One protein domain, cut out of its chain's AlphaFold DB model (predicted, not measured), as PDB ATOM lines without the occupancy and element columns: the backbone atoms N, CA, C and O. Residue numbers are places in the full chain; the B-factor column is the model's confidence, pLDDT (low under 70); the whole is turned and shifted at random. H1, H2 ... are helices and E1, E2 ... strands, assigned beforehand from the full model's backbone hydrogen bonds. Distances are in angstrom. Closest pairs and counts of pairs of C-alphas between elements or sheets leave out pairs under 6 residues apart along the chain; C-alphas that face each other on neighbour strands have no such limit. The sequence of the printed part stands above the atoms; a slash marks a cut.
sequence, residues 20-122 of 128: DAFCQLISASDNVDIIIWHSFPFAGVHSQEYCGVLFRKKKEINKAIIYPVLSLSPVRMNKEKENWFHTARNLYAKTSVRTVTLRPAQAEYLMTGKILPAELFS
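AT A GLANCE: This is residues 20 to 122 of the 128 residues of the protein "Conjugal transfer protein TraE" of Escherichia coli (UniProt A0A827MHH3). A twisted four-stranded sheet, in the order E5, E2, E1, E6, makes the middle slab, with H2 over one face and H3 over the other: three layers, helices on both faces of a sheet. E2 and E5 run beyond the slab through the small hairpin E3 and E4, where residues 60 to 65 stick out; H1 packs on H2, and the short H4 packs on the edge strand E6. The printed part has 103 residues, with four named helices and six named strands in the order H1, E1, E2, E3, E4, E5, H2, E6, H3, H4; the large sheet is mixed and the class is mixed, helices and strands. The whole is compact, with a radius of gyration of the C-alphas of 14.3 A, and its elongated outline spans 51 by 30 by 21 A.

HOW THE PARTS SIT: Start at H1, residues 20 to 26, which only grazes the sheet with residues 25 to 26. Next find the hairpin of E1, residues 31 to 39, and E2, residues 50 to 57, antiparallel at 166 degrees, with N 35 and O 54 2.9 A apart. E2 runs on into E3, residues 59 to 61, at 52 degrees. E3 and E4, residues 64 to 66, form a hairpin, with N 61 and O 64 2.9 A apart. E4 runs on at 24 degrees into E5, residues 69 to 76, antiparallel to E2, where N 72 and O 53 are 2.8 A apart. H2, residues 79 to 91, is on the sheet at a height of 10.2 A, slantwise to the strands at 36 degrees to E1 on the local plane. With residues 84 to 88 alone it touches H1 at a steep tilt of 58 degrees, the closest C-alphas being those of Cys 23 and Ala 88, 6.2 A apart. E6, residues 97 to 102, is parallel to E1, with N 98 and O 34 2.8 A apart. E5, H2 and E6 form a split strand-helix-strand unit, two strands running the same way with E2 and E1 between them, and its crossover is right-handed. H3, residues 104 to 111, is on the opposite face from H2 at a height of 8.2 A; its closest C-alpha pair with E1 is Ser 39 and Ala 107, 5.7 A apart. H4, residues 118 to 122, only grazes the sheet with residues 120 to 122; its closest C-alpha pair with E6 is Val 100 and Phe 121, 6.2 A apart. Every O i to N i+4 pair is within hydrogen-bond range in H1, H2 and H3; in H4 0 of 1 is, beside 2 of 2 O i to N i+3 pairs.

IN THESE COORDINATES: Find C-alpha 20 at (93.473, 98.527, 152.930), where H1 begins. E1 runs 23.1 A from C-alpha 31 at (77.603, 94.926, 156.572), E2 22.9 A and E5 21.1 A; H2 measures 18.3 A and E6 15.7 A. H4 ends at C-alpha 122, (68.212, 100.761, 142.063).

THE WHOLE: Look for the two C-alphas farthest apart at Gly 44 and Lys 63, 51.1 A. The printed part has no cut and no long link. The mean pLDDT of the printed part is 81.8; residues 40 to 48 and 93 to 95 of this model are under 70.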
ATOM      1  N   ASP A  20      93.618  99.745 152.126       88.94
ATOM      2  CA  ASP A  20      93.473  98.527 152.930       88.94
ATOM      3  C   ASP A  20      92.448  98.708 154.051       88.94
ATOM      4  O   ASP A  20      91.608  97.836 154.276       88.94
ATOM      5  N   ALA A  21      92.463  99.863 154.725       90.31
ATOM      6  CA  ALA A  21      91.471 100.191 155.744       90.31
ATOM      7  C   ALA A  21      90.066 100.347 155.138       90.31
ATOM      8  O   ALA A  21      89.081  99.938 155.753       90.31
ATOM      9  N   PHE A  22      89.963 100.877 153.915       90.81
ATOM     10  CA  PHE A  22      88.708 100.893 153.165       90.81
ATOM     11  C   PHE A  22      88.208  99.480 152.845       90.81
ATOM     12  O   PHE A  22      87.058  99.161 153.135       90.81
ATOM     13  N   CYS A  23      89.067  98.599 152.330       87.12
ATOM     14  CA  CYS A  23      88.717  97.206 152.061       87.12
ATOM     15  C   CYS A  23      88.288  96.467 153.339       87.12
ATOM     16  O   CYS A  23      87.301  95.736 153.313       87.12
ATOM     17  N   GLN A  24      88.961  96.700 154.472       87.12
ATOM     18  CA  GLN A  24      88.555  96.163 155.780       87.12
ATOM     19  C   GLN A  24      87.187  96.689 156.238       87.12
ATOM     20  O   GLN A  24      86.397  95.946 156.816       87.12
ATOM     21  N   LEU A  25      86.886  97.963 155.977       88.38
ATOM     22  CA  LEU A  25      85.586  98.547 156.299       88.38
ATOM     23  C   LEU A  25      84.463  97.921 155.459       88.38
ATOM     24  O   LEU A  25      83.391  97.635 155.989       88.38
ATOM     25  N   ILE A  26      84.716  97.693 154.169       87.50
ATOM     26  CA  ILE A  26      83.783  97.039 153.241       87.50
ATOM     27  C   ILE A  26      83.569  95.567 153.632       87.50
ATOM     28  O   ILE A  26      82.447  95.070 153.568       87.50
ATOM     29  N   SER A  27      84.615  94.884 154.099       84.88
ATOM     30  CA  SER A  27      84.585  93.458 154.447       84.88
ATOM     31  C   SER A  27      83.991  93.134 155.816       84.88
ATOM     32  O   SER A  27      83.862  91.957 156.164       84.88
ATOM     33  N   ALA A  28      83.638  94.152 156.603       86.31
ATOM     34  CA  ALA A  28      83.089  93.958 157.933       86.31
ATOM     35  C   ALA A  28      81.823  93.085 157.883       86.31
ATOM     36  O   ALA A  28      80.894  93.347 157.119       86.31
ATOM     37  N   SER A  29      81.782  92.044 158.717       83.94
ATOM     38  CA  SER A  29      80.720  91.027 158.711       83.94
ATOM     39  C   SER A  29      79.348  91.551 159.138       83.94
ATOM     40  O   SER A  29      78.336  90.888 158.928       83.94
ATOM     41  N   ASP A  30      79.305  92.738 159.741       87.44
ATOM     42  CA  ASP A  30      78.074  93.425 160.103       87.44
ATOM     43  C   ASP A  30      77.460  94.203 158.928       87.44
ATOM     44  O   ASP A  30      76.317  94.645 159.048       87.44
ATOM     45  N   ASN A  31      78.156  94.347 157.795       88.69
ATOM     46  CA  ASN A  31      77.603  94.926 156.572       88.69
ATOM     47  C   ASN A  31      76.620  93.956 155.905       88.69
ATOM     48  O   ASN A  31      76.975  92.850 155.504       88.69
ATOM     49  N   VAL A  32      75.378  94.403 155.743       88.50
ATOM     50  CA  VAL A  32      74.294  93.651 155.093       88.50
ATOM     51  C   VAL A  32      74.102  94.100 153.645       88.50
ATOM     52  O   VAL A  32      73.781  93.286 152.790       88.50
ATOM     53  N   ASP A  33      74.295  95.391 153.375       88.06
ATOM     54  CA  ASP A  33      74.268  95.991 152.036       88.06
ATOM     55  C   ASP A  33      75.205  97.202 152.029       88.06
ATOM     56  O   ASP A  33      75.333  97.912 153.034       88.06
ATOM     57  N   ILE A  34      75.875  97.426 150.908       90.00
ATOM     58  CA  ILE A  34      76.853  98.487 150.709       90.00
ATOM     59  C   ILE A  34      76.535  99.150 149.380       90.00
ATOM     60  O   ILE A  34      76.512  98.497 148.339       90.00
ATOM     61  N   ILE A  35      76.321 100.460 149.403       90.69
ATOM     62  CA  ILE A  35      76.026 101.245 148.208       90.69
ATOM     63  C   ILE A  35      77.152 102.244 148.015       90.69
ATOM     64  O   ILE A  35      77.288 103.190 148.786       90.69
ATOM     65  N   ILE A  36      77.938 102.045 146.969       90.50
ATOM     66  CA  ILE A  36      78.875 103.042 146.465       90.50
ATOM     67  C   ILE A  36      78.114 103.875 145.440       90.50
ATOM     68  O   ILE A  36      77.591 103.336 144.464       90.50
ATOM     69  N   TRP A  37      78.037 105.181 145.661       89.38
ATOM     70  CA  TRP A  37      77.366 106.091 144.745       89.38
ATOM     71  C   TRP A  37      78.333 107.143 144.218       89.38
ATOM     72  O   TRP A  37      79.260 107.562 144.913       89.38
ATOM     73  N   HIS A  38      78.084 107.587 142.993       87.00
ATOM     74  CA  HIS A  38      78.729 108.754 142.403       87.00
ATOM     75  C   HIS A  38      77.685 109.601 141.672       87.00
ATOM     76  O   HIS A  38      76.679 109.079 141.180       87.00
ATOM     77  N   SER A  39      77.881 110.914 141.648       81.94
ATOM     78  CA  SER A  39      77.021 111.841 140.912       81.94
ATOM     79  C   SER A  39      77.417 111.899 139.436       81.94
ATOM     80  O   SER A  39      78.607 111.951 139.138       81.94
ATOM     81  N   PHE A  40      76.436 111.965 138.531       67.75
ATOM     82  CA  PHE A  40      76.650 112.268 137.105       67.75
ATOM     83  C   PHE A  40      77.467 113.570 136.935       67.75
ATOM     84  O   PHE A  40      77.283 114.475 137.758       67.75
ATOM     85  N   PRO A  41      78.324 113.707 135.902       59.34
ATOM     86  CA  PRO A  41      79.145 114.901 135.717       59.34
ATOM     87  C   PRO A  41      78.296 116.175 135.724       59.34
ATOM     88  O   PRO A  41      77.372 116.334 134.921       59.34
ATOM     89  N   PHE A  42      78.633 117.110 136.616       54.03
ATOM     90  CA  PHE A  42      78.255 118.509 136.454       54.03
ATOM     91  C   PHE A  42      79.074 119.025 135.265       54.03
ATOM     92  O   PHE A  42      80.298 119.033 135.324       54.03
ATOM     93  N   ALA A  43      78.402 119.352 134.160       45.00
ATOM     94  CA  ALA A  43      78.997 119.709 132.869       45.00
ATOM     95  C   ALA A  43      80.358 120.448 132.955       45.00
ATOM     96  O   ALA A  43      80.438 121.533 133.525       45.00
ATOM     97  N   GLY A  44      81.399 119.872 132.333       42.22
ATOM     98  CA  GLY A  44      82.761 120.424 132.256       42.22
ATOM     99  C   GLY A  44      83.836 119.428 132.711       42.22
ATOM    100  O   GLY A  44      83.576 118.586 133.565       42.22
ATOM    101  N   VAL A  45      85.036 119.489 132.113       43.44
ATOM    102  CA  VAL A  45      86.176 118.573 132.359       43.44
ATOM    103  C   VAL A  45      86.389 118.365 133.871       43.44
ATOM    104  O   VAL A  45      86.890 119.249 134.558       43.44
ATOM    105  N   HIS A  46      85.950 117.209 134.384       50.62
ATOM    106  CA  HIS A  46      85.993 116.781 135.794       50.62
ATOM    107  C   HIS A  46      85.475 117.782 136.850       50.62
ATOM    108  O   HIS A  46      85.837 117.687 138.029       50.62
ATOM    109  N   SER A  47      84.628 118.750 136.491       51.72
ATOM    110  CA  SER A  47      84.150 119.734 137.461       51.72
ATOM    111  C   SER A  47      83.102 119.125 138.396       51.72
ATOM    112  O   SER A  47      81.920 119.167 138.112       51.72
ATOM    113  N   GLN A  48      83.534 118.657 139.571       63.97
ATOM    114  CA  GLN A  48      82.703 118.421 140.769       63.97
ATOM    115  C   GLN A  48      81.864 117.133 140.840       63.97
ATOM    116  O   GLN A  48      80.807 117.135 141.467       63.97
ATOM    117  N   GLU A  49      82.323 116.008 140.295       77.44
ATOM    118  CA  GLU A  49      81.707 114.731 140.675       77.44
ATOM    119  C   GLU A  49      81.959 114.439 142.157       77.44
ATOM    120  O   GLU A  49      83.089 114.541 142.638       77.44
ATOM    121  N   TYR A  50      80.904 114.083 142.886       85.38
ATOM    122  CA  TYR A  50      80.979 113.626 144.268       85.38
ATOM    123  C   TYR A  50      80.692 112.139 144.340       85.38
ATOM    124  O   TYR A  50      79.887 111.602 143.579       85.38
ATOM    125  N   CYS A  51      81.327 111.483 145.297       88.56
ATOM    126  CA  CYS A  51      81.070 110.100 145.626       88.56
ATOM    127  C   CYS A  51      80.895 109.915 147.127       88.56
ATOM    128  O   CYS A  51      81.302 110.740 147.951       88.56
ATOM    129  N   GLY A  52      80.285 108.793 147.480       91.00
ATOM    130  CA  GLY A  52      80.094 108.393 148.859       91.00
ATOM    131  C   GLY A  52      79.792 106.911 148.962       91.00
ATOM    132  O   GLY A  52      79.609 106.208 147.966       91.00
ATOM    133  N   VAL A  53      79.751 106.436 150.202       91.75
ATOM    134  CA  VAL A  53      79.448 105.040 150.506       91.75
ATOM    135  C   VAL A  53      78.407 104.999 151.604       91.75
ATOM    136  O   VAL A  53      78.551 105.688 152.611       91.75
ATOM    137  N   LEU A  54      77.366 104.203 151.406       91.56
ATOM    138  CA  LEU A  54      76.361 103.895 152.410       91.56
ATOM    139  C   LEU A  54      76.540 102.443 152.851       91.56
ATOM    140  O   LEU A  54      76.665 101.553 152.015       91.56
ATOM    141  N   PHE A  55      76.513 102.208 154.156       89.94
ATOM    142  CA  PHE A  55      76.581 100.891 154.774       89.94
ATOM    143  C   PHE A  55      75.296 100.641 155.539       89.94
ATOM    144  O   PHE A  55      75.022 101.311 156.536       89.94
ATOM    145  N   ARG A  56      74.527  99.642 155.127       90.44
ATOM    146  CA  ARG A  56      73.453  99.104 155.953       90.44
ATOM    147  C   ARG A  56      74.048  98.036 156.855       90.44
ATOM    148  O   ARG A  56      74.450  96.978 156.373       90.44
ATOM    149  N   LYS A  57      74.098  98.301 158.158       89.62
ATOM    150  CA  LYS A  57      74.735  97.408 159.132       89.62
ATOM    151  C   LYS A  57      73.722  96.703 160.011       89.62
ATOM    152  O   LYS A  57      72.808  97.352 160.497       89.62
ATOM    153  N   LYS A  58      73.904  95.412 160.282       90.69
ATOM    154  CA  LYS A  58      73.152  94.687 161.317       90.69
ATOM    155  C   LYS A  58      73.757  95.003 162.684       90.69
ATOM    156  O   LYS A  58      74.928  94.718 162.914       90.69
ATOM    157  N   LYS A  59      72.967  95.547 163.609       90.75
ATOM    158  CA  LYS A  59      73.376  95.748 165.006       90.75
ATOM    159  C   LYS A  59      72.369  95.132 165.959       90.75
ATOM    160  O   LYS A  59      71.168  95.272 165.761       90.75
ATOM    161  N   GLU A  60      72.872  94.493 167.004       92.69
ATOM    162  CA  GLU A  60      72.063  94.043 168.130       92.69
ATOM    163  C   GLU A  60      72.234  95.027 169.289       92.69
ATOM    164  O   GLU A  60      73.353  95.290 169.732       92.69
ATOM    165  N   ILE A  61      71.131  95.610 169.750       88.62
ATOM    166  CA  ILE A  61      71.090  96.539 170.881       88.62
ATOM    167  C   ILE A  61      69.981  96.064 171.809       88.62
ATOM    168  O   ILE A  61      68.836  95.953 171.384       88.62
ATOM    169  N   ASN A  62      70.301  95.785 173.073       91.25
ATOM    170  CA  ASN A  62      69.324  95.326 174.068       91.25
ATOM    171  C   ASN A  62      68.459  94.146 173.574       91.25
ATOM    172  O   ASN A  62      67.252  94.131 173.795       91.25
ATOM    173  N   LYS A  63      69.074  93.164 172.892       91.31
ATOM    174  CA  LYS A  63      68.419  91.997 172.258       91.31
ATOM    175  C   LYS A  63      67.493  92.318 171.072       91.31
ATOM    176  O   LYS A  63      66.881  91.411 170.515       91.31
ATOM    177  N   ALA A  64      67.389  93.580 170.657       91.69
ATOM    178  CA  ALA A  64      66.702  93.979 169.436       91.69
ATOM    179  C   ALA A  64      67.700  94.083 168.276       91.69
ATOM    180  O   ALA A  64      68.758  94.704 168.401       91.69
ATOM    181  N   ILE A  65      67.353  93.497 167.129       92.44
ATOM    182  CA  ILE A  65      68.137  93.625 165.898       92.44
ATOM    183  C   ILE A  65      67.633  94.844 165.129       92.44
ATOM    184  O   ILE A  65      66.465  94.911 164.753       92.44
ATOM    185  N   ILE A  66      68.529  95.788 164.857       89.94
ATOM    186  CA  ILE A  66      68.279  96.960 164.020       89.94
ATOM    187  C   ILE A  66      69.232  96.979 162.822       89.94
ATOM    188  O   ILE A  66      70.302  96.366 162.846       89.94
ATOM    189  N   TYR A  67      68.850  97.716 161.778       89.25
ATOM    190  CA  TYR A  67      69.627  97.840 160.543       89.25
ATOM    191  C   TYR A  67      69.946  99.303 160.198       89.25
ATOM    192  O   TYR A  67      69.428  99.808 159.199       89.25
ATOM    193  N   PRO A  68      70.736 100.018 161.022       88.44
ATOM    194  CA  PRO A  68      71.100 101.401 160.742       88.44
ATOM    195  C   PRO A  68      71.860 101.537 159.420       88.44
ATOM    196  O   PRO A  68      72.668 100.677 159.055       88.44
ATOM    197  N   VAL A  69      71.635 102.664 158.746       88.19
ATOM    198  CA  VAL A  69      72.431 103.097 157.597       88.19
ATOM    199  C   VAL A  69      73.466 104.103 158.082       88.19
ATOM    200  O   VAL A  69      73.119 105.103 158.708       88.19
ATOM    201  N   LEU A  70      74.737 103.824 157.814       88.12
ATOM    202  CA  LEU A  70      75.859 104.731 158.047       88.12
ATOM    203  C   LEU A  70      76.396 105.210 156.702       88.12
ATOM    204  O   LEU A  70      76.356 104.460 155.731       88.12
ATOM    205  N   SER A  71      76.934 106.422 156.639       88.69
ATOM    206  CA  SER A  71      77.537 106.965 155.424       88.69
ATOM    207  C   SER A  71      78.988 107.360 155.661       88.69
ATOM    208  O   SER A  71      79.320 107.849 156.738       88.69
ATOM    209  N   LEU A  72      79.848 107.177 154.656       90.69
ATOM    210  CA  LEU A  72      81.037 108.020 154.521       90.69
ATOM    211  C   LEU A  72      80.599 109.378 153.992       90.69
ATOM    212  O   LEU A  72      79.745 109.459 153.105       90.69
ATOM    213  N   SER A  73      81.204 110.428 154.534       86.38
ATOM    214  CA  SER A  73      80.945 111.803 154.128       86.38
ATOM    215  C   SER A  73      81.182 111.941 152.627       86.38
ATOM    216  O   SER A  73      82.196 111.446 152.136       86.38
ATOM    217  N   PRO A  74      80.289 112.593 151.877       88.12
ATOM    218  CA  PRO A  74      80.511 112.836 150.461       88.12
ATOM    219  C   PRO A  74      81.837 113.561 150.223       88.12
ATOM    220  O   PRO A  74      82.143 114.546 150.895       88.12
ATOM    221  N   VAL A  75      82.619 113.086 149.262       87.56
ATOM    222  CA  VAL A  75      83.882 113.715 148.848       87.56
ATOM    223  C   VAL A  75      83.910 113.865 147.343       87.56
ATOM    224  O   VAL A  75      83.183 113.170 146.635       87.56
ATOM    225  N   ARG A  76      84.758 114.763 146.836       85.56
ATOM    226  CA  ARG A  76      85.017 114.801 145.397       85.56
ATOM    227  C   ARG A  76      85.601 113.474 144.936       85.56
ATOM    228  O   ARG A  76      86.528 112.950 145.558       85.56
ATOM    229  N   MET A  77      85.096 112.998 143.808       85.00
ATOM    230  CA  MET A  77      85.690 111.895 143.083       85.00
ATOM    231  C   MET A  77      87.108 112.281 142.654       85.00
ATOM    232  O   MET A  77      87.367 113.394 142.191       85.00
ATOM    233  N   ASN A  78      88.037 111.352 142.838       86.50
ATOM    234  CA  ASN A  78      89.400 111.450 142.347       86.50
ATOM    235  C   ASN A  78      89.896 110.046 141.966       86.50
ATOM    236  O   ASN A  78      89.283 109.040 142.327       86.50
ATOM    237  N   LYS A  79      91.044 109.987 141.284       86.06
ATOM    238  CA  LYS A  79      91.643 108.728 140.815       86.06
ATOM    239  C   LYS A  79      91.952 107.736 141.945       86.06
ATOM    240  O   LYS A  79      91.936 106.527 141.739       86.06
ATOM    241  N   GLU A  80      92.240 108.232 143.149       90.50
ATOM    242  CA  GLU A  80      92.457 107.371 144.313       90.50
ATOM    243  C   GLU A  80      91.152 106.663 144.715       90.50
ATOM    244  O   GLU A  80      91.136 105.439 144.833       90.50
ATOM    245  N   LYS A  81      90.049 107.403 144.889       90.00
ATOM    246  CA  LYS A  81      88.749 106.832 145.275       90.00
ATOM    247  C   LYS A  81      88.179 105.920 144.197       90.00
ATOM    248  O   LYS A  81      87.653 104.860 144.526       90.00
ATOM    249  N   GLU A  82      88.369 106.274 142.934       88.31
ATOM    250  CA  GLU A  82      88.077 105.409 141.792       88.31
ATOM    251  C   GLU A  82      88.786 104.055 141.902       88.31
ATOM    252  O   GLU A  82      88.132 103.008 141.909       88.31
ATOM    253  N   ASN A  83      90.107 104.057 142.112       90.00
ATOM    254  CA  ASN A  83      90.869 102.825 142.318       90.00
ATOM    255  C   ASN A  83      90.356 102.021 143.520       90.00
ATOM    256  O   ASN A  83      90.236 100.797 143.440       90.00
ATOM    257  N   TRP A  84      90.015 102.686 144.627       91.62
ATOM    258  CA  TRP A  84      89.479 102.010 145.812       91.62
ATOM    259  C   TRP A  84      88.160 101.301 145.503       91.62
ATOM    260  O   TRP A  84      87.974 100.151 145.910       91.62
ATOM    261  N   PHE A  85      87.262 101.946 144.757       88.88
ATOM    262  CA  PHE A  85      85.978 101.362 144.371       88.88
ATOM    263  C   PHE A  85      86.143 100.217 143.375       88.88
ATOM    264  O   PHE A  85      85.464  99.201 143.522       88.88
ATOM    265  N   HIS A  86      87.064 100.327 142.413       86.38
ATOM    266  CA  HIS A  86      87.390  99.221 141.511       86.38
ATOM    267  C   HIS A  86      87.905  98.001 142.274       86.38
ATOM    268  O   HIS A  86      87.419  96.889 142.061       86.38
ATOM    269  N   THR A  87      88.833  98.194 143.214       86.38
ATOM    270  CA  THR A  87      89.348  97.101 144.045       86.38
ATOM    271  C   THR A  87      88.253  96.490 144.914       86.38
ATOM    272  O   THR A  87      88.112  95.270 144.929       86.38
ATOM    273  N   ALA A  88      87.426  97.302 145.579       82.44
ATOM    274  CA  ALA A  88      86.308  96.797 146.374       82.44
ATOM    275  C   ALA A  88      85.301  96.019 145.512       82.44
ATOM    276  O   ALA A  88      84.871  94.930 145.886       82.44
ATOM    277  N   ARG A  89      84.966  96.516 144.317       79.31
ATOM    278  CA  ARG A  89      84.076  95.811 143.388       79.31
ATOM    279  C   ARG A  89      84.655  94.464 142.963       79.31
ATOM    280  O   ARG A  89      83.918  93.488 142.934       79.31
ATOM    281  N   ASN A  90      85.949  94.394 142.666       80.56
ATOM    282  CA  ASN A  90      86.593  93.146 142.251       80.56
ATOM    283  C   ASN A  90      86.677  92.128 143.397       80.56
ATOM    284  O   ASN A  90      86.456  90.941 143.175       80.56
ATOM    285  N   LEU A  91      86.947  92.586 144.622       74.00
ATOM    286  CA  LEU A  91      87.009  91.727 145.808       74.00
ATOM    287  C   LEU A  91      85.627  91.213 146.244       74.00
ATOM    288  O   LEU A  91      85.523  90.098 146.748       74.00
ATOM    289  N   TYR A  92      84.563  91.997 146.031       70.25
ATOM    290  CA  TYR A  92      83.210  91.717 146.538       70.25
ATOM    291  C   TYR A  92      82.165  91.570 145.424       70.25
ATOM    292  O   TYR A  92      80.993  91.900 145.612       70.25
ATOM    293  N   ALA A  93      82.592  91.044 144.274       57.34
ATOM    294  CA  ALA A  93      81.942  91.148 142.968       57.34
ATOM    295  C   ALA A  93      80.475  90.695 142.839       57.34
ATOM    296  O   ALA A  93      79.912  90.896 141.762       57.34
ATOM    297  N   LYS A  94      79.835  90.085 143.850       55.31
ATOM    298  CA  LYS A  94      78.538  89.423 143.625       55.31
ATOM    299  C   LYS A  94      77.435  89.486 144.679       55.31
ATOM    300  O   LYS A  94      76.352  89.022 144.333       55.31
ATOM    301  N   THR A  95      77.597  90.063 145.877       57.31
ATOM    302  CA  THR A  95      76.472  89.959 146.844       57.31
ATOM    303  C   THR A  95      76.178  91.174 147.716       57.31
ATOM    304  O   THR A  95      75.001  91.435 147.944       57.31
ATOM    305  N   SER A  96      77.174  91.948 148.157       73.06
ATOM    306  CA  SER A  96      76.913  93.022 149.139       73.06
ATOM    307  C   SER A  96      77.260  94.428 148.664       73.06
ATOM    308  O   SER A  96      76.827  95.378 149.299       73.06
ATOM    309  N   VAL A  97      78.035  94.585 147.584       84.69
ATOM    310  CA  VAL A  97      78.454  95.904 147.085       84.69
ATOM    311  C   VAL A  97      77.710  96.230 145.801       84.69
ATOM    312  O   VAL A  97      77.932  95.617 144.756       84.69
ATOM    313  N   ARG A  98      76.845  97.236 145.876       86.50
ATOM    314  CA  ARG A  98      76.143  97.822 144.740       86.50
ATOM    315  C   ARG A  98      76.795  99.143 144.392       86.50
ATOM    316  O   ARG A  98      77.174  99.924 145.261       86.50
ATOM    317  N   THR A  99      76.931  99.378 143.101       86.12
ATOM    318  CA  THR A  99      77.425 100.639 142.565       86.12
ATOM    319  C   THR A  99      76.272 101.308 141.837       86.12
ATOM    320  O   THR A  99      75.594 100.650 141.045       86.12
ATOM    321  N   VAL A 100      76.026 102.583 142.129       86.62
ATOM    322  CA  VAL A 100      74.888 103.329 141.579       86.62
ATOM    323  C   VAL A 100      75.314 104.705 141.094       86.62
ATOM    324  O   VAL A 100      76.141 105.371 141.720       86.62
ATOM    325  N   THR A 101      74.705 105.153 140.003       85.75
ATOM    326  CA  THR A 101      74.852 106.530 139.532       85.75
ATOM    327  C   THR A 101      73.658 107.347 140.000       85.75
ATOM    328  O   THR A 101      72.509 106.995 139.731       85.75
ATOM    329  N   LEU A 102      73.921 108.452 140.693       84.38
ATOM    330  CA  LEU A 102      72.893 109.384 141.142       84.38
ATOM    331  C   LEU A 102      72.813 110.587 140.207       84.38
ATOM    332  O   LEU A 102      73.824 111.156 139.788       84.38
ATOM    333  N   ARG A 103      71.583 111.020 139.922       82.31
ATOM    334  CA  ARG A 103      71.339 112.311 139.274       82.31
ATOM    335  C   ARG A 103      71.788 113.446 140.204       82.31
ATOM    336  O   ARG A 103      71.721 113.276 141.424       82.31
ATOM    337  N   PRO A 104      72.138 114.628 139.669       78.62
ATOM    338  CA  PRO A 104      72.635 115.746 140.473       78.62
ATOM    339  C   PRO A 104      71.763 116.085 141.692       78.62
ATOM    340  O   PRO A 104      72.266 116.122 142.810       78.62
ATOM    341  N   ALA A 105      70.443 116.201 141.512       80.19
ATOM    342  CA  ALA A 105      69.515 116.488 142.612       80.19
ATOM    343  C   ALA A 105      69.492 115.392 143.699       80.19
ATOM    344  O   ALA A 105      69.333 115.680 144.880       80.19
ATOM    345  N   GLN A 106      69.676 114.122 143.319       83.75
ATOM    346  CA  GLN A 106      69.721 113.004 144.270       83.75
ATOM    347  C   GLN A 106      71.026 113.018 145.074       83.75
ATOM    348  O   GLN A 106      71.007 112.804 146.285       83.75
ATOM    349  N   ALA A 107      72.150 113.303 144.415       82.12
ATOM    350  CA  ALA A 107      73.433 113.465 145.087       82.12
ATOM    351  C   ALA A 107      73.406 114.660 146.055       82.12
ATOM    352  O   ALA A 107      73.849 114.535 147.194       82.12
ATOM    353  N   GLU A 108      72.814 115.788 145.654       81.75
ATOM    354  CA  GLU A 108      72.640 116.966 146.513       81.75
ATOM    355  C   GLU A 108      71.832 116.655 147.777       81.75
ATOM    356  O   GLU A 108      72.181 117.094 148.875       81.75
ATOM    357  N   TYR A 109      70.783 115.843 147.660       83.56
ATOM    358  CA  TYR A 109      70.005 115.408 148.815       83.56
ATOM    359  C   TYR A 109      70.843 114.589 149.803       83.56
ATOM    360  O   TYR A 109      70.781 114.861 151.000       83.56
ATOM    361  N   LEU A 110      71.699 113.677 149.330       81.75
ATOM    362  CA  LEU A 110      72.638 112.973 150.214       81.75
ATOM    363  C   LEU A 110      73.663 113.912 150.847       81.75
ATOM    364  O   LEU A 110      73.954 113.786 152.035       81.75
ATOM    365  N   MET A 111      74.185 114.868 150.078       81.25
ATOM    366  CA  MET A 111      75.162 115.839 150.574       81.25
ATOM    367  C   MET A 111      74.596 116.766 151.646       81.25
ATOM    368  O   MET A 111      75.304 117.135 152.577       81.25
ATOM    369  N   THR A 112      73.313 117.102 151.547       81.44
ATOM    370  CA  THR A 112      72.612 117.972 152.501       81.44
ATOM    371  C   THR A 112      71.954 117.206 153.653       81.44
ATOM    372  O   THR A 112      71.259 117.807 154.468       81.44
ATOM    373  N   GLY A 113      72.165 115.885 153.744       76.12
ATOM    374  CA  GLY A 113      71.618 115.046 154.815       76.12
ATOM    375  C   GLY A 113      70.109 114.800 154.719       76.12
ATOM    376  O   GLY A 113      69.481 114.429 155.710       76.12
ATOM    377  N   LYS A 114      69.505 115.007 153.543       80.12
ATOM    378  CA  LYS A 114      68.088 114.718 153.303       80.12
ATOM    379  C   LYS A 114      67.860 113.213 153.146       80.12
ATOM    380  O   LYS A 114      68.686 112.483 152.600       80.12
ATOM    381  N   ILE A 115      66.694 112.760 153.601       77.75
ATOM    382  CA  ILE A 115      66.269 111.361 153.495       77.75
ATOM    383  C   ILE A 115      65.864 111.064 152.047       77.75
ATOM    384  O   ILE A 115      65.097 111.817 151.446       77.75
ATOM    385  N   LEU A 116      66.360 109.949 151.504       77.50
ATOM    386  CA  LEU A 116      66.013 109.458 150.172       77.50
ATOM    387  C   LEU A 116      65.238 108.135 150.245       77.50
ATOM    388  O   LEU A 116      65.612 107.267 151.038       77.50
ATOM    389  N   PRO A 117      64.221 107.937 149.384       79.12
ATOM    390  CA  PRO A 117      63.621 106.625 149.163       79.12
ATOM    391  C   PRO A 117      64.659 105.608 148.674       79.12
ATOM    392  O   PRO A 117      65.536 105.932 147.865       79.12
ATOM    393  N   ALA A 118      64.554 104.366 149.147       75.75
ATOM    394  CA  ALA A 118      65.505 103.301 148.827       75.75
ATOM    395  C   ALA A 118      65.501 102.939 147.329       75.75
ATOM    396  O   ALA A 118      66.523 102.530 146.775       75.75
ATOM    397  N   GLU A 119      64.369 103.143 146.658       77.06
ATOM    398  CA  GLU A 119      64.138 102.877 145.240       77.06
ATOM    399  C   GLU A 119      65.081 103.685 144.342       77.06
ATOM    400  O   GLU A 119      65.434 103.238 143.250       77.06
ATOM    401  N   LEU A 120      65.553 104.847 144.809       76.19
ATOM    402  CA  LEU A 120      66.485 105.695 144.063       76.19
ATOM    403  C   LEU A 120      67.885 105.076 143.929       76.19
ATOM    404  O   LEU A 120      68.650 105.488 143.062       76.19
ATOM    405  N   PHE A 121      68.204 104.057 144.731       77.56
ATOM    406  CA  PHE A 121      69.466 103.316 144.676       77.56
ATOM    407  C   PHE A 121      69.365 102.031 143.845       77.56
ATOM    408  O   PHE A 121      70.149 101.105 144.046       77.56
ATOM    409  N   SER A 122      68.382 101.921 142.951       70.12
ATOM    410  CA  SER A 122      68.212 100.761 142.063       70.12
ATOM    411  C   SER A 122      68.887 100.927 140.697       70.12
ATOM    412  O   SER A 122      69.057  99.940 139.987       70.12
TER     413      SER A 122